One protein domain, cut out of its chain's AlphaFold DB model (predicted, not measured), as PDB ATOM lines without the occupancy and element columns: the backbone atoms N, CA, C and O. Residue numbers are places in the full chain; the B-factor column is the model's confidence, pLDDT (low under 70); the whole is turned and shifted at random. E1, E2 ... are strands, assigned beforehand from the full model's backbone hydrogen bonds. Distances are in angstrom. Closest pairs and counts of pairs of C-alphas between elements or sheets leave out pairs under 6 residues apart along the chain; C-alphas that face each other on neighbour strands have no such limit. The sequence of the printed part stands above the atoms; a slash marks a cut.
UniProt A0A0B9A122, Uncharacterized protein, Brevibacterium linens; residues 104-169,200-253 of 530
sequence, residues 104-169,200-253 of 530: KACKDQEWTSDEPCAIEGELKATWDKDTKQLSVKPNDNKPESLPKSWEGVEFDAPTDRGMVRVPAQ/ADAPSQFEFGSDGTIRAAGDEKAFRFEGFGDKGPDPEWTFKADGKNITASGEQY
ATOM      1  N   LYS A 104      -0.849 -18.451 -21.765       82.44
ATOM      2  CA  LYS A 104       0.453 -18.135 -21.168       82.44
ATOM      3  C   LYS A 104       1.407 -19.337 -21.116       82.44
ATOM      4  O   LYS A 104       2.527 -19.173 -20.642       82.44
ATOM      5  N   ALA A 105       0.977 -20.518 -21.565       83.75
ATOM      6  CA  ALA A 105       1.860 -21.632 -21.903       83.75
ATOM      7  C   ALA A 105       2.559 -21.444 -23.265       83.75
ATOM      8  O   ALA A 105       3.702 -21.870 -23.434       83.75
ATOM      9  N   CYS A 106       1.897 -20.785 -24.220       85.12
ATOM     10  CA  CYS A 106       2.478 -20.410 -25.503       85.12
ATOM     11  C   CYS A 106       3.488 -19.267 -25.338       85.12
ATOM     12  O   CYS A 106       3.344 -18.384 -24.489       85.12
ATOM     13  N   LYS A 107       4.507 -19.261 -26.201       84.19
ATOM     14  CA  LYS A 107       5.484 -18.171 -26.302       84.19
ATOM     15  C   LYS A 107       4.858 -16.899 -26.868       84.19
ATOM     16  O   LYS A 107       5.156 -15.803 -26.400       84.19
ATOM     17  N   ASP A 108       4.011 -17.056 -27.880       82.19
ATOM     18  CA  ASP A 108       3.098 -16.006 -28.316       82.19
ATOM     19  C   ASP A 108       1.774 -16.191 -27.576       82.19
ATOM     20  O   ASP A 108       1.114 -17.217 -27.727       82.19
ATOM     21  N   GLN A 109       1.412 -15.222 -26.739       76.62
ATOM     22  CA  GLN A 109       0.189 -15.297 -25.943       76.62
ATOM     23  C   GLN A 109      -1.046 -14.978 -26.794       76.62
ATOM     24  O   GLN A 109      -2.118 -15.483 -26.492       76.62
ATOM     25  N   GLU A 110      -0.910 -14.223 -27.890       76.31
ATOM     26  CA  GLU A 110      -2.022 -13.906 -28.805       76.31
ATOM     27  C   GLU A 110      -2.281 -15.040 -29.827       76.31
ATOM     28  O   GLU A 110      -3.033 -14.874 -30.793       76.31
ATOM     29  N   TRP A 111      -1.689 -16.223 -29.608       75.62
ATOM     30  CA  TRP A 111      -1.853 -17.390 -30.469       75.62
ATOM     31  C   TRP A 111      -3.295 -17.911 -30.477       75.62
ATOM     32  O   TRP A 111      -3.798 -18.448 -29.493       75.62
ATOM     33  N   THR A 112      -3.925 -17.798 -31.644       72.88
ATOM     34  CA  THR A 112      -5.327 -18.165 -31.907       72.88
ATOM     35  C   THR A 112      -5.474 -19.113 -33.109       72.88
ATOM     36  O   THR A 112      -6.565 -19.249 -33.659       72.88
ATOM     37  N   SER A 113      -4.384 -19.768 -33.537       77.69
ATOM     38  CA  SER A 113      -4.424 -20.815 -34.573       77.69
ATOM     39  C   SER A 113      -4.827 -22.166 -33.976       77.69
ATOM     40  O   SER A 113      -4.463 -22.472 -32.839       77.69
ATOM     41  N   ASP A 114      -5.497 -22.994 -34.782       77.06
ATOM     42  CA  ASP A 114      -5.738 -24.418 -34.498       77.06
ATOM     43  C   ASP A 114      -4.429 -25.251 -34.530       77.06
ATOM     44  O   ASP A 114      -4.410 -26.405 -34.112       77.06
ATOM     45  N   GLU A 115      -3.328 -24.682 -35.039       86.19
ATOM     46  CA  GLU A 115      -1.991 -25.295 -35.035       86.19
ATOM     47  C   GLU A 115      -1.318 -25.211 -33.640       86.19
ATOM     48  O   GLU A 115      -1.515 -24.229 -32.915       86.19
ATOM     49  N   PRO A 116      -0.476 -26.192 -33.250       88.38
ATOM     50  CA  PRO A 116       0.185 -26.220 -31.944       88.38
ATOM     51  C   PRO A 116       1.205 -25.087 -31.794       88.38
ATOM     52  O   PRO A 116       2.204 -25.013 -32.512       88.38
ATOM     53  N   CYS A 117       0.974 -24.209 -30.815       89.19
ATOM     54  CA  CYS A 117       1.787 -23.009 -30.629       89.19
ATOM     55  C   CYS A 117       3.237 -23.324 -30.238       89.19
ATOM     56  O   CYS A 117       3.509 -24.257 -29.480       89.19
ATOM     57  N   ALA A 118       4.178 -22.489 -30.680       89.06
ATOM     58  CA  ALA A 118       5.545 -22.545 -30.174       89.06
ATOM     59  C   ALA A 118       5.597 -22.145 -28.685       89.06
ATOM     60  O   ALA A 118       4.929 -21.199 -28.258       89.06
ATOM     61  N   ILE A 119       6.437 -22.831 -27.907       88.38
ATOM     62  CA  ILE A 119       6.649 -22.603 -26.466       88.38
ATOM     63  C   ILE A 119       8.046 -22.033 -26.183       88.38
ATOM     64  O   ILE A 119       8.920 -22.010 -27.053       88.38
ATOM     65  N   GLU A 120       8.283 -21.580 -24.951       82.69
ATOM     66  CA  GLU A 120       9.634 -21.264 -24.480       82.69
ATOM     67  C   GLU A 120      10.310 -22.516 -23.904       82.69
ATOM     68  O   GLU A 120       9.999 -22.954 -22.799       82.69
ATOM     69  N   GLY A 121      11.252 -23.092 -24.657       85.25
ATOM     70  CA  GLY A 121      12.040 -24.249 -24.221       85.25
ATOM     71  C   GLY A 121      11.424 -25.590 -24.620       85.25
ATOM     72  O   GLY A 121      11.235 -25.852 -25.806       85.25
ATOM     73  N   GLU A 122      11.188 -26.454 -23.631       88.62
ATOM     74  CA  GLU A 122      10.722 -27.836 -23.794       88.62
ATOM     75  C   GLU A 122       9.737 -28.189 -22.679       88.62
ATOM     76  O   GLU A 122      10.011 -27.902 -21.511       88.62
ATOM     77  N   LEU A 123       8.633 -28.867 -23.001       89.44
ATOM     78  CA  LEU A 123       7.869 -29.574 -21.970       89.44
ATOM     79  C   LEU A 123       8.565 -30.896 -21.666       89.44
ATOM     80  O   LEU A 123       8.949 -31.615 -22.586       89.44
ATOM     81  N   LYS A 124       8.680 -31.241 -20.383       90.69
ATOM     82  CA  LYS A 124       9.147 -32.558 -19.941       90.69
ATOM     83  C   LYS A 124       7.971 -33.415 -19.494       90.69
ATOM     84  O   LYS A 124       7.111 -32.940 -18.747       90.69
ATOM     85  N   ALA A 125       7.950 -34.672 -19.919       90.31
ATOM     86  CA  ALA A 125       7.060 -35.665 -19.347       90.31
ATOM     87  C   ALA A 125       7.482 -35.999 -17.906       90.31
ATOM     88  O   ALA A 125       8.661 -36.013 -17.560       90.31
ATOM     89  N   THR A 126       6.493 -36.292 -17.073       91.12
ATOM     90  CA  THR A 126       6.627 -36.927 -15.765       91.12
ATOM     91  C   THR A 126       6.125 -38.360 -15.887       91.12
ATOM     92  O   THR A 126       5.030 -38.597 -16.406       91.12
ATOM     93  N   TRP A 127       6.926 -39.306 -15.403       89.81
ATOM     94  CA  TRP A 127       6.596 -40.725 -15.364       89.81
ATOM     95  C   TRP A 127       5.950 -41.121 -14.034       89.81
ATOM     96  O   TRP A 127       6.495 -40.862 -12.960       89.81
ATOM     97  N   ASP A 128       4.801 -41.788 -14.113       88.19
ATOM     98  CA  ASP A 128       4.167 -42.476 -12.992       88.19
ATOM     99  C   ASP A 128       4.481 -43.979 -13.069       88.19
ATOM    100  O   ASP A 128       3.980 -44.682 -13.947       88.19
ATOM    101  N   LYS A 129       5.293 -44.475 -12.126       84.38
ATOM    102  CA  LYS A 129       5.683 -45.892 -12.018       84.38
ATOM    103  C   LYS A 129       4.517 -46.816 -11.631       84.38
ATOM    104  O   LYS A 129       4.525 -47.979 -12.035       84.38
ATOM    105  N   ASP A 130       3.542 -46.327 -10.861       86.31
ATOM    106  CA  ASP A 130       2.433 -47.134 -10.332       86.31
ATOM    107  C   ASP A 130       1.371 -47.385 -11.414       86.31
ATOM    108  O   ASP A 130       0.907 -48.517 -11.590       86.31
ATOM    109  N   THR A 131       0.992 -46.348 -12.171       85.56
ATOM    110  CA  THR A 131       0.050 -46.497 -13.300       85.56
ATOM    111  C   THR A 131       0.736 -46.888 -14.612       85.56
ATOM    112  O   THR A 131       0.083 -47.467 -15.487       85.56
ATOM    113  N   LYS A 132       2.049 -46.642 -14.719       83.75
ATOM    114  CA  LYS A 132       2.884 -46.776 -15.922       83.75
ATOM    115  C   LYS A 132       2.475 -45.831 -17.053       83.75
ATOM    116  O   LYS A 132       2.231 -46.258 -18.184       83.75
ATOM    117  N   GLN A 133       2.366 -44.544 -16.732       88.00
ATOM    118  CA  GLN A 133       1.870 -43.503 -17.636       88.00
ATOM    119  C   GLN A 133       2.834 -42.316 -17.708       88.00
ATOM    120  O   GLN A 133       3.418 -41.905 -16.703       88.00
ATOM    121  N   LEU A 134       2.967 -41.740 -18.905       88.25
ATOM    122  CA  LEU A 134       3.617 -40.449 -19.118       88.25
ATOM    123  C   LEU A 134       2.567 -39.334 -19.124       88.25
ATOM    124  O   LEU A 134       1.510 -39.453 -19.749       88.25
ATOM    125  N   SER A 135       2.878 -38.230 -18.449       90.94
ATOM    126  CA  SER A 135       2.041 -37.028 -18.430       90.94
ATOM    127  C   SER A 135       2.884 -35.756 -18.406       90.94
ATOM    128  O   SER A 135       3.920 -35.702 -17.751       90.94
ATOM    129  N   VAL A 136       2.453 -34.715 -19.108       92.19
ATOM    130  CA  VAL A 136       2.992 -33.355 -18.953       92.19
ATOM    131  C   VAL A 136       2.161 -32.577 -17.932       92.19
ATOM    132  O   VAL A 136       1.034 -32.951 -17.608       92.19
ATOM    133  N   LYS A 137       2.699 -31.470 -17.413       90.56
ATOM    134  CA  LYS A 137       1.966 -30.585 -16.495       90.56
ATOM    135  C   LYS A 137       0.691 -30.049 -17.187       90.56
ATOM    136  O   LYS A 137       0.836 -29.375 -18.210       90.56
ATOM    137  N   PRO A 138      -0.526 -30.290 -16.648       88.56
ATOM    138  CA  PRO A 138      -1.776 -29.817 -17.253       88.56
ATOM    139  C   PRO A 138      -1.793 -28.293 -17.402       88.56
ATOM    140  O   PRO A 138      -1.136 -27.603 -16.613       88.56
ATOM    141  N   ASN A 139      -2.564 -27.764 -18.360       85.94
ATOM    142  CA  ASN A 139      -2.664 -26.319 -18.574       85.94
ATOM    143  C   ASN A 139      -3.100 -25.601 -17.285       85.94
ATOM    144  O   ASN A 139      -4.193 -25.827 -16.762       85.94
ATOM    145  N   ASP A 140      -2.249 -24.711 -16.775       83.56
ATOM    146  CA  ASP A 140      -2.556 -23.864 -15.619       83.56
ATOM    147  C   ASP A 140      -2.364 -22.368 -15.921       83.56
ATOM    148  O   ASP A 140      -2.113 -21.577 -14.998       83.56
ATOM    149  N   ASN A 141      -2.498 -22.006 -17.210       81.25
ATOM    150  CA  ASN A 141      -2.211 -20.697 -17.807       81.25
ATOM    151  C   ASN A 141      -0.845 -20.132 -17.356       81.25
ATOM    152  O   ASN A 141      -0.760 -19.001 -16.865       81.25
ATOM    153  N   LYS A 142       0.227 -20.926 -17.491       83.56
ATOM    154  CA  LYS A 142       1.619 -20.523 -17.207       83.56
ATOM    155  C   LYS A 142       2.604 -21.166 -18.190       83.56
ATOM    156  O   LYS A 142       2.301 -22.245 -18.705       83.56
ATOM    157  N   PRO A 143       3.816 -20.596 -18.334       77.12
ATOM    158  CA  PRO A 143       4.949 -21.304 -18.918       77.12
ATOM    159  C   PRO A 143       5.161 -22.670 -18.249       77.12
ATOM    160  O   PRO A 143       4.752 -22.884 -17.101       77.12
ATOM    161  N   GLU A 144       5.791 -23.594 -18.974       82.12
ATOM    162  CA  GLU A 144       6.054 -24.971 -18.516       82.12
ATOM    163  C   GLU A 144       4.773 -25.793 -18.209       82.12
ATOM    164  O   GLU A 144       4.831 -26.805 -17.511       82.12
ATOM    165  N   SER A 145       3.597 -25.380 -18.706       89.00
ATOM    166  CA  SER A 145       2.394 -26.234 -18.796       89.00
ATOM    167  C   SER A 145       2.053 -26.566 -20.247       89.00
ATOM    168  O   SER A 145       2.502 -25.871 -21.154       89.00
ATOM    169  N   LEU A 146       1.267 -27.621 -20.461       89.31
ATOM    170  CA  LEU A 146       0.699 -27.976 -21.764       89.31
ATOM    171  C   LEU A 146      -0.148 -26.815 -22.322       89.31
ATOM    172  O   LEU A 146      -1.110 -26.429 -21.656       89.31
ATOM    173  N   PRO A 147       0.143 -26.260 -23.512       90.19
ATOM    174  CA  PRO A 147      -0.750 -25.313 -24.175       90.19
ATOM    175  C   PRO A 147      -2.045 -25.978 -24.647       90.19
ATOM    176  O   PRO A 147      -2.023 -27.112 -25.115       90.19
ATOM    177  N   LYS A 148      -3.168 -25.251 -24.620       88.44
ATOM    178  CA  LYS A 148      -4.463 -25.781 -25.097       88.44
ATOM    179  C   LYS A 148      -4.451 -26.134 -26.583       88.44
ATOM    180  O   LYS A 148      -5.132 -27.064 -26.991       88.44
ATOM    181  N   SER A 149      -3.641 -25.438 -27.383       88.94
ATOM    182  CA  SER A 149      -3.426 -25.740 -28.808       88.94
ATOM    183  C   SER A 149      -2.627 -27.025 -29.059       88.94
ATOM    184  O   SER A 149      -2.379 -27.362 -30.208       88.94
ATOM    185  N   TRP A 150      -2.193 -27.735 -28.012       91.69
ATOM    186  CA  TRP A 150      -1.568 -29.059 -28.107       91.69
ATOM    187  C   TRP A 150      -2.512 -30.185 -27.631       91.69
ATOM    188  O   TRP A 150      -2.199 -31.361 -27.817       91.69
ATOM    189  N   GLU A 151      -3.656 -29.861 -27.014       90.31
ATOM    190  CA  GLU A 151      -4.651 -30.851 -26.578       90.31
ATOM    191  C   GLU A 151      -5.332 -31.486 -27.803       90.31
ATOM    192  O   GLU A 151      -5.859 -30.783 -28.664       90.31
ATOM    193  N   GLY A 152      -5.323 -32.819 -27.897       86.06
ATOM    194  CA  GLY A 152      -5.871 -33.554 -29.046       86.06
ATOM    195  C   GLY A 152      -5.087 -33.408 -30.361       86.06
ATOM    196  O   GLY A 152      -5.587 -33.826 -31.403       86.06
ATOM    197  N   VAL A 153      -3.880 -32.828 -30.344       91.25
ATOM    198  CA  VAL A 153      -2.997 -32.778 -31.522       91.25
ATOM    199  C   VAL A 153      -2.180 -34.066 -31.614       91.25
ATOM    200  O   VAL A 153      -1.509 -34.450 -30.655       91.25
ATOM    201  N   GLU A 154      -2.228 -34.714 -32.779       92.50
ATOM    202  CA  GLU A 154      -1.485 -35.942 -33.070       92.50
ATOM    203  C   GLU A 154       0.030 -35.684 -33.192       92.50
ATOM    204  O   GLU A 154       0.461 -34.735 -33.852       92.50
ATOM    205  N   PHE A 155       0.846 -36.564 -32.607       90.44
ATOM    206  CA  PHE A 155       2.305 -36.560 -32.734       90.44
ATOM    207  C   PHE A 155       2.901 -37.972 -32.736       90.44
ATOM    208  O   PHE A 155       2.366 -38.891 -32.115       90.44
ATOM    209  N   ASP A 156       4.034 -38.148 -33.413       86.88
ATOM    210  CA  ASP A 156       4.769 -39.416 -33.432       86.88
ATOM    211  C   ASP A 156       5.603 -39.590 -32.146       86.88
ATOM    212  O   ASP A 156       6.152 -38.624 -31.606       86.88
ATOM    213  N   ALA A 157       5.751 -40.828 -31.664       79.62
ATOM    214  CA  ALA A 157       6.713 -41.142 -30.599       79.62
ATOM    215  C   ALA A 157       8.172 -40.902 -31.058       79.62
ATOM    216  O   ALA A 157       8.435 -40.921 -32.261       79.62
ATOM    217  N   PRO A 158       9.149 -40.731 -30.140       76.88
ATOM    218  CA  PRO A 158      10.562 -40.577 -30.504       76.88
ATOM    219  C   PRO A 158      11.060 -41.761 -31.358       76.88
ATOM    220  O   PRO A 158      11.200 -42.871 -30.860       76.88
ATOM    221  N   THR A 159      11.296 -41.557 -32.660       59.91
ATOM    222  CA  THR A 159      11.466 -42.667 -33.626       59.91
ATOM    223  C   THR A 159      12.884 -43.240 -33.729       59.91
ATOM    224  O   THR A 159      13.081 -44.266 -34.390       59.91
ATOM    225  N   ASP A 160      13.876 -42.630 -33.076       56.75
ATOM    226  CA  ASP A 160      15.244 -43.151 -33.055       56.75
ATOM    227  C   ASP A 160      15.287 -44.493 -32.308       56.75
ATOM    228  O   ASP A 160      14.868 -44.605 -31.157       56.75
ATOM    229  N   ARG A 161      15.804 -45.533 -32.975       45.38
ATOM    230  CA  ARG A 161      15.529 -46.964 -32.705       45.38
ATOM    231  C   ARG A 161      16.084 -47.564 -31.398       45.38
ATOM    232  O   ARG A 161      16.180 -48.779 -31.283       45.38
ATOM    233  N   GLY A 162      16.439 -46.732 -30.423       47.94
ATOM    234  CA  GLY A 162      16.704 -47.127 -29.036       47.94
ATOM    235  C   GLY A 162      15.921 -46.313 -27.994       47.94
ATOM    236  O   GLY A 162      15.964 -46.640 -26.813       47.94
ATOM    237  N   MET A 163      15.192 -45.266 -28.397       51.59
ATOM    238  CA  MET A 163      14.431 -44.382 -27.499       51.59
ATOM    239  C   MET A 163      13.052 -44.931 -27.104       51.59
ATOM    240  O   MET A 163      12.263 -44.235 -26.464       51.59
ATOM    241  N   VAL A 164      12.722 -46.168 -27.496       53.66
ATOM    242  CA  VAL A 164      11.394 -46.746 -27.266       53.66
ATOM    243  C   VAL A 164      11.493 -48.208 -26.834       53.66
ATOM    244  O   VAL A 164      11.450 -49.121 -27.656       53.66
ATOM    245  N   ARG A 165      11.511 -48.437 -25.516       55.41
ATOM    246  CA  ARG A 165      10.977 -49.685 -24.954       55.41
ATOM    247  C   ARG A 165       9.460 -49.659 -25.168       55.41
ATOM    248  O   ARG A 165       8.715 -49.083 -24.377       55.41
ATOM    249  N   VAL A 166       9.014 -50.183 -26.309       50.81
ATOM    250  CA  VAL A 166       7.589 -50.304 -26.647       50.81
ATOM    251  C   VAL A 166       6.926 -51.331 -25.717       50.81
ATOM    252  O   VAL A 166       7.497 -52.402 -25.508       50.81
ATOM    253  N   PRO A 167       5.705 -51.078 -25.202       45.88
ATOM    254  CA  PRO A 167       4.895 -52.138 -24.613       45.88
ATOM    255  C   PRO A 167       4.617 -53.259 -25.624       45.88
ATOM    256  O   PRO A 167       3.820 -53.093 -26.547       45.88
ATOM    257  N   ALA A 168       5.188 -54.440 -25.389       39.88
ATOM    258  CA  ALA A 168       4.561 -55.676 -25.842       39.88
ATOM    259  C   ALA A 168       3.258 -55.861 -25.042       39.88
ATOM    260  O   ALA A 168       3.295 -55.880 -23.808       39.88
ATOM    261  N   GLN A 169       2.107 -55.956 -25.715       37.16
ATOM    262  CA  GLN A 169       0.827 -56.106 -25.019       37.16
ATOM    263  C   GLN A 169       0.706 -57.455 -24.296       37.16
ATOM    264  O   GLN A 169       1.267 -58.474 -24.703       37.16
ATOM    265  N   ALA A 200       5.239 -54.127 -32.078       45.06
ATOM    266  CA  ALA A 200       4.097 -54.592 -32.872       45.06
ATOM    267  C   ALA A 200       2.713 -54.088 -32.417       45.06
ATOM    268  O   ALA A 200       1.764 -54.202 -33.187       45.06
ATOM    269  N   ASP A 201       2.600 -53.535 -31.205       54.97
ATOM    270  CA  ASP A 201       1.331 -53.075 -30.605       54.97
ATOM    271  C   ASP A 201       1.408 -51.644 -30.017       54.97
ATOM    272  O   ASP A 201       0.524 -51.217 -29.267       54.97
ATOM    273  N   ALA A 202       2.446 -50.871 -30.367       62.03
ATOM    274  CA  ALA A 202       2.434 -49.424 -30.147       62.03
ATOM    275  C   ALA A 202       1.510 -48.738 -31.174       62.03
ATOM    276  O   ALA A 202       1.559 -49.088 -32.357       62.03
ATOM    277  N   PRO A 203       0.716 -47.725 -30.779       69.94
ATOM    278  CA  PRO A 203       0.074 -46.850 -31.747       69.94
ATOM    279  C   PRO A 203       1.153 -46.044 -32.485       69.94
ATOM    280  O   PRO A 203       2.178 -45.680 -31.907       69.94
ATOM    281  N   SER A 204       0.927 -45.748 -33.767       75.50
ATOM    282  CA  SER A 204       1.852 -44.926 -34.559       75.50
ATOM    283  C   SER A 204       1.909 -43.477 -34.071       75.50
ATOM    284  O   SER A 204       2.966 -42.859 -34.120       75.50
ATOM    285  N   GLN A 205       0.775 -42.963 -33.591       85.69
ATOM    286  CA  GLN A 205       0.585 -41.580 -33.170       85.69
ATOM    287  C   GLN A 205      -0.067 -41.512 -31.786       85.69
ATOM    288  O   GLN A 205      -0.888 -42.356 -31.407       85.69
ATOM    289  N   PHE A 206       0.288 -40.463 -31.061       90.12
ATOM    290  CA  PHE A 206      -0.150 -40.152 -29.712       90.12
ATOM    291  C   PHE A 206      -0.786 -38.758 -29.675       90.12
ATOM    292  O   PHE A 206      -0.560 -37.947 -30.568       90.12
ATOM    293  N   GLU A 207      -1.566 -38.471 -28.638       92.31
ATOM    294  CA  GLU A 207      -2.151 -37.151 -28.382       92.31
ATOM    295  C   GLU A 207      -2.022 -36.776 -26.897       92.31
ATOM    296  O   GLU A 207      -1.847 -37.646 -26.034       92.31
ATOM    297  N   PHE A 208      -2.140 -35.484 -26.579       92.50
ATOM    298  CA  PHE A 208      -2.298 -35.026 -25.198       92.50
ATOM    299  C   PHE A 208      -3.774 -34.892 -24.825       92.50
ATOM    300  O   PHE A 208      -4.524 -34.148 -25.459       92.50
ATOM    301  N   GLY A 209      -4.177 -35.539 -23.734       89.62
ATOM    302  CA  GLY A 209      -5.436 -35.240 -23.062       89.62
ATOM    303  C   GLY A 209      -5.404 -33.890 -22.338       89.62
ATOM    304  O   GLY A 209      -4.347 -33.412 -21.925       89.62
ATOM    305  N   SER A 210      -6.580 -33.315 -22.081       87.31
ATOM    306  CA  SER A 210      -6.756 -32.065 -21.312       87.31
ATOM    307  C   SER A 210      -6.331 -32.143 -19.834       87.31
ATOM    308  O   SER A 210      -6.321 -31.150 -19.108       87.31
ATOM    309  N   ASP A 211      -5.967 -33.338 -19.373       87.88
ATOM    310  CA  ASP A 211      -5.358 -33.637 -18.077       87.88
ATOM    311  C   ASP A 211      -3.829 -33.813 -18.161       87.88
ATOM    312  O   ASP A 211      -3.211 -34.259 -17.198       87.88
ATOM    313  N   GLY A 212      -3.215 -33.491 -19.304       87.69
ATOM    314  CA  GLY A 212      -1.786 -33.660 -19.556       87.69
ATOM    315  C   GLY A 212      -1.342 -35.105 -19.801       87.69
ATOM    316  O   GLY A 212      -0.159 -35.325 -20.061       87.69
ATOM    317  N   THR A 213      -2.237 -36.099 -19.733       91.38
ATOM    318  CA  THR A 213      -1.874 -37.504 -19.993       91.38
ATOM    319  C   THR A 213      -1.604 -37.741 -21.475       91.38
ATOM    320  O   THR A 213      -2.324 -37.226 -22.331       91.38
ATOM    321  N   ILE A 214      -0.585 -38.545 -21.783       89.75
ATOM    322  CA  ILE A 214      -0.343 -39.016 -23.151       89.75
ATOM    323  C   ILE A 214      -1.293 -40.178 -23.448       89.75
ATOM    324  O   ILE A 214      -1.473 -41.069 -22.614       89.75
ATOM    325  N   ARG A 215      -1.901 -40.171 -24.632       89.88
ATOM    326  CA  ARG A 215      -2.898 -41.148 -25.096       89.88
ATOM    327  C   ARG A 215      -2.530 -41.639 -26.491       89.88
ATOM    328  O   ARG A 215      -1.732 -40.995 -27.166       89.88
ATOM    329  N   ALA A 216      -3.097 -42.759 -26.928       87.06
ATOM    330  CA  ALA A 216      -3.089 -43.092 -28.353       87.06
ATOM    331  C   ALA A 216      -4.024 -42.119 -29.095       87.06
ATOM    332  O   ALA A 216      -5.049 -41.730 -28.532       87.06
ATOM    333  N   ALA A 217      -3.691 -41.740 -30.331       86.62
ATOM    334  CA  ALA A 217      -4.526 -40.832 -31.118       86.62
ATOM    335  C   ALA A 217      -5.971 -41.364 -31.256       86.62
ATOM    336  O   ALA A 217      -6.198 -42.494 -31.700       86.62
ATOM    337  N   GLY A 218      -6.951 -40.553 -30.850       83.88
ATOM    338  CA  GLY A 218      -8.377 -40.879 -30.843       83.88
ATOM    339  C   GLY A 218      -8.879 -41.726 -29.663       83.88
ATOM    340  O   GLY A 218     -10.049 -42.119 -29.678       83.88
ATOM    341  N   ASP A 219      -8.053 -42.021 -28.652       84.19
ATOM    342  CA  ASP A 219      -8.414 -42.892 -27.523       84.19
ATOM    343  C   ASP A 219      -8.681 -42.091 -26.227       84.19
ATOM    344  O   ASP A 219      -7.859 -41.307 -25.756       84.19
ATOM    345  N   GLU A 220      -9.830 -42.312 -25.573       82.62
ATOM    346  CA  GLU A 220     -10.258 -41.537 -24.384       82.62
ATOM    347  C   GLU A 220      -9.400 -41.784 -23.115       82.62
ATOM    348  O   GLU A 220      -9.705 -41.251 -22.044       82.62
ATOM    349  N   LYS A 221      -8.362 -42.627 -23.187       86.31
ATOM    350  CA  LYS A 221      -7.604 -43.136 -22.034       86.31
ATOM    351  C   LYS A 221      -6.119 -42.809 -22.132       86.31
ATOM    352  O   LYS A 221      -5.519 -42.940 -23.192       86.31
ATOM    353  N   ALA A 222      -5.519 -42.509 -20.982       86.62
ATOM    354  CA  ALA A 222      -4.071 -42.479 -20.819       86.62
ATOM    355  C   ALA A 222      -3.431 -43.798 -21.290       86.62
ATOM    356  O   ALA A 222      -3.860 -44.887 -20.891       86.62
ATOM    357  N   PHE A 223      -2.414 -43.686 -22.140       85.81
ATOM    358  CA  PHE A 223      -1.671 -44.815 -22.676       85.81
ATOM    359  C   PHE A 223      -0.747 -45.402 -21.605       85.81
ATOM    360  O   PHE A 223      -0.095 -44.673 -20.853       85.81
ATOM    361  N   ARG A 224      -0.694 -46.736 -21.536       84.56
ATOM    362  CA  ARG A 224       0.133 -47.469 -20.579       84.56
ATOM    363  C   ARG A 224       1.408 -47.950 -21.263       84.56
ATOM    364  O   ARG A 224       1.344 -48.762 -22.181       84.56
ATOM    365  N   PHE A 225       2.554 -47.481 -20.791       79.12
ATOM    366  CA  PHE A 225       3.857 -47.910 -21.291       79.12
ATOM    367  C   PHE A 225       4.330 -49.133 -20.494       79.12
ATOM    368  O   PHE A 225       4.258 -49.167 -19.269       79.12
ATOM    369  N   GLU A 226       4.818 -50.161 -21.176       71.69
ATOM    370  CA  GLU A 226       5.305 -51.409 -20.571       71.69
ATOM    371  C   GLU A 226       6.718 -51.697 -21.103       71.69
ATOM    372  O   GLU A 226       7.250 -50.906 -21.875       71.69
ATOM    373  N   GLY A 227       7.406 -52.722 -20.597       67.06
ATOM    374  CA  GLY A 227       8.868 -52.849 -20.768       67.06
ATOM    375  C   GLY A 227       9.689 -51.936 -19.838       67.06
ATOM    376  O   GLY A 227      10.846 -52.226 -19.546       67.06
ATOM    377  N   PHE A 228       9.073 -50.896 -19.268       70.50
ATOM    378  CA  PHE A 228       9.584 -50.164 -18.106       70.50
ATOM    379  C   PHE A 228       9.167 -50.885 -16.811       70.50
ATOM    380  O   PHE A 228       7.977 -50.966 -16.482       70.50
ATOM    381  N   GLY A 229      10.130 -51.472 -16.098       62.72
ATOM    382  CA  GLY A 229       9.932 -52.187 -14.829       62.72
ATOM    383  C   GLY A 229      10.490 -51.433 -13.620       62.72
ATOM    384  O   GLY A 229      11.236 -50.474 -13.774       62.72
ATOM    385  N   ASP A 230      10.192 -51.904 -12.407       67.06
ATOM    386  CA  ASP A 230      10.540 -51.248 -11.128       67.06
ATOM    387  C   ASP A 230      12.056 -51.019 -10.910       67.06
ATOM    388  O   ASP A 230      12.454 -50.290 -10.000       67.06
ATOM    389  N   LYS A 231      12.896 -51.672 -11.726       65.31
ATOM    390  CA  LYS A 231      14.365 -51.574 -11.747       65.31
ATOM    391  C   LYS A 231      14.944 -51.059 -13.073       65.31
ATOM    392  O   LYS A 231      16.159 -50.922 -13.166       65.31
ATOM    393  N   GLY A 232      14.110 -50.848 -14.090       66.50
ATOM    394  CA  GLY A 232      14.556 -50.319 -15.377       66.50
ATOM    395  C   GLY A 232      14.847 -48.815 -15.299       66.50
ATOM    396  O   GLY A 232      14.527 -48.181 -14.288       66.50
ATOM    397  N   PRO A 233      15.424 -48.226 -16.361       73.00
ATOM    398  CA  PRO A 233      15.420 -46.777 -16.518       73.00
ATOM    399  C   PRO A 233      13.975 -46.267 -16.597       73.00
ATOM    400  O   PRO A 233      13.088 -46.970 -17.086       73.00
ATOM    401  N   ASP A 234      13.733 -45.047 -16.126       81.50
ATOM    402  CA  ASP A 234      12.438 -44.388 -16.307       81.50
ATOM    403  C   ASP A 234      12.367 -43.728 -17.695       81.50
ATOM    404  O   ASP A 234      13.379 -43.207 -18.165       81.50
ATOM    405  N   PRO A 235      11.199 -43.723 -18.362       80.12
ATOM    406  CA  PRO A 235      11.029 -43.020 -19.623       80.12
ATOM    407  C   PRO A 235      11.076 -41.498 -19.427       80.12
ATOM    408  O   PRO A 235      10.162 -40.900 -18.855       80.12
ATOM    409  N   GLU A 236      12.113 -40.863 -19.966       83.81
ATOM    410  CA  GLU A 236      12.224 -39.411 -20.097       83.81
ATOM    411  C   GLU A 236      11.894 -39.000 -21.538       83.81
ATOM    412  O   GLU A 236      12.669 -39.239 -22.465       83.81
ATOM    413  N   TRP A 237      10.721 -38.388 -21.736       88.25
ATOM    414  CA  TRP A 237      10.312 -37.767 -23.004       88.25
ATOM    415  C   TRP A 237      10.254 -36.239 -22.850       88.25
ATOM    416  O   TRP A 237       9.785 -35.730 -21.826       88.25
ATOM    417  N   THR A 238      10.684 -35.496 -23.871       89.81
ATOM    418  CA  THR A 238      10.500 -34.039 -23.976       89.81
ATOM    419  C   THR A 238       9.817 -33.652 -25.285       89.81
ATOM    420  O   THR A 238       9.818 -34.415 -26.253       89.81
ATOM    421  N   PHE A 239       9.190 -32.473 -25.307       90.94
ATOM    422  CA  PHE A 239       8.357 -32.019 -26.422       90.94
ATOM    423  C   PHE A 239       8.624 -30.566 -26.805       90.94
ATOM    424  O   PHE A 239       8.794 -29.693 -25.947       90.94
ATOM    425  N   LYS A 240       8.572 -30.311 -28.113       91.38
ATOM    426  CA  LYS A 240       8.605 -28.988 -28.752       91.38
ATOM    427  C   LYS A 240       7.467 -28.895 -29.758       91.38
ATOM    428  O   LYS A 240       7.063 -29.918 -30.301       91.38
ATOM    429  N   ALA A 241       7.045 -27.681 -30.091       90.19
ATOM    430  CA  ALA A 241       6.341 -27.423 -31.341       90.19
ATOM    431  C   ALA A 241       7.051 -26.315 -32.122       90.19
ATOM    432  O   ALA A 241       7.550 -25.351 -31.536       90.19
ATOM    433  N   ASP A 242       7.090 -26.462 -33.444       81.12
ATOM    434  CA  ASP A 242       7.641 -25.482 -34.391       81.12
ATOM    435  C   ASP A 242       6.625 -24.387 -34.786       81.12
ATOM    436  O   ASP A 242       6.943 -23.505 -35.584       81.12
ATOM    437  N   GLY A 243       5.418 -24.430 -34.208       78.06
ATOM    438  CA  GLY A 243       4.253 -23.640 -34.613       78.06
ATOM    439  C   GLY A 243       3.278 -24.394 -35.523       78.06
ATOM    440  O   GLY A 243       2.295 -23.798 -35.951       78.06
ATOM    441  N   LYS A 244       3.546 -25.670 -35.847       81.69
ATOM    442  CA  LYS A 244       2.725 -26.493 -36.745       81.69
ATOM    443  C   LYS A 244       2.637 -27.976 -36.360       81.69
ATOM    444  O   LYS A 244       1.577 -28.575 -36.500       81.69
ATOM    445  N   ASN A 245       3.730 -28.574 -35.898       86.94
ATOM    446  CA  ASN A 245       3.828 -29.983 -35.526       86.94
ATOM    447  C   ASN A 245       4.433 -30.087 -34.122       86.94
ATOM    448  O   ASN A 245       5.366 -29.351 -33.796       86.94
ATOM    449  N   ILE A 246       3.960 -31.038 -33.317       90.25
ATOM    450  CA  ILE A 246       4.621 -31.402 -32.060       90.25
ATOM    451  C   ILE A 246       5.700 -32.444 -32.378       90.25
ATOM    452  O   ILE A 246       5.443 -33.441 -33.042       90.25
ATOM    453  N   THR A 247       6.922 -32.208 -31.908       89.31
ATOM    454  CA  THR A 247       8.048 -33.149 -31.989       89.31
ATOM    455  C   THR A 247       8.332 -33.699 -30.599       89.31
ATOM    456  O   THR A 247       8.683 -32.933 -29.697       89.31
ATOM    457  N   ALA A 248       8.205 -35.016 -30.435       87.94
ATOM    458  CA  ALA A 248       8.679 -35.733 -29.259       87.94
ATOM    459  C   ALA A 248      10.177 -36.068 -29.383       87.94
ATOM    460  O   ALA A 248      10.722 -36.232 -30.474       87.94
ATOM    461  N   SER A 249      10.866 -36.172 -28.254       85.19
ATOM    462  CA  SER A 249      12.262 -36.613 -28.142       85.19
ATOM    463  C   SER A 249      12.444 -37.365 -26.821       85.19
ATOM    464  O   SER A 249      11.639 -37.189 -25.911       85.19
ATOM    465  N   GLY A 250      13.475 -38.199 -26.691       78.69
ATOM    466  CA  GLY A 250      13.752 -38.927 -25.451       78.69
ATOM    467  C   GLY A 250      15.185 -39.448 -25.381       78.69
ATOM    468  O   GLY A 250      15.983 -39.191 -26.281       78.69
ATOM    469  N   GLU A 251      15.519 -40.171 -24.315       73.50
ATOM    470  CA  GLU A 251      16.809 -40.864 -24.203       73.50
ATOM    471  C   GLU A 251      16.730 -42.315 -24.703       73.50
ATOM    472  O   GLU A 251      15.656 -42.916 -24.742       73.50
ATOM    473  N   GLN A 252      17.871 -42.884 -25.108       69.25
ATOM    474  CA  GLN A 252      17.968 -44.292 -25.492       69.25
ATOM    475  C   GLN A 252      18.024 -45.188 -24.248       69.25
ATOM    476  O   GLN A 252      18.924 -45.053 -23.420       69.25
ATOM    477  N   TYR A 253      17.111 -46.155 -24.158       68.81
ATOM    478  CA  TYR A 253      17.062 -47.121 -23.063       68.81
ATOM    479  C   TYR A 253      17.814 -48.390 -23.460       68.81
ATOM    480  O   TYR A 253      17.385 -49.113 -24.353       68.81
TER     481      TYR A 253
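This is residues 104 to 169 and 200 to 253 of the 530 residues of an uncharacterized protein of Brevibacterium linens (UniProt A0A0B9A122). There is little regular structure: three small hairpins, E1 with E2, E3 with E4 and E5 with E6, stand loosely round one middle in an elongated body made mostly of loops. Short pairings tie residues 123 to 124 to E5 and 155 to 156 to E3. The printed part has 120 residues, 23 of them in six named strands, E1 to E6, with no named helix; the class is all strand, in three antiparallel two-stranded sheets. It is compact, radius of gyration of the C-alphas 13.9 A, spanning 43 by 26 by 23 A.

E1, residues 126 to 128, 6.7 A, begins at C-alpha (6.627, -36.927, -15.765). E2 is 133 to 135, 6.5 A; E3 205 to 208, 10.7 A; E4 214 to 216, 7.2 A; E5 237 to 241, 13.9 A. E6, 246 to 250, 13.6 A, ends at C-alpha (13.752, -38.927, -25.451).

In hairpin E1 and E2, N 126 and O 135 are 2.7 A apart; in E3 and E4, N 207 and O 215, 2.9 A; in E5 and E6, N 238 and O 249, 2.8 A. The closest C-alphas of E2 and E4, Ser 135 and Ile 214, are 5.7 A apart. E3 and E5 are apart.

Residues 170 to 199 are not printed; C-alphas 169 and 200 are 8.6 A apart. The link E4 to E5 is long. Confidence is under 70 in 22 residues, among them 159 to 169.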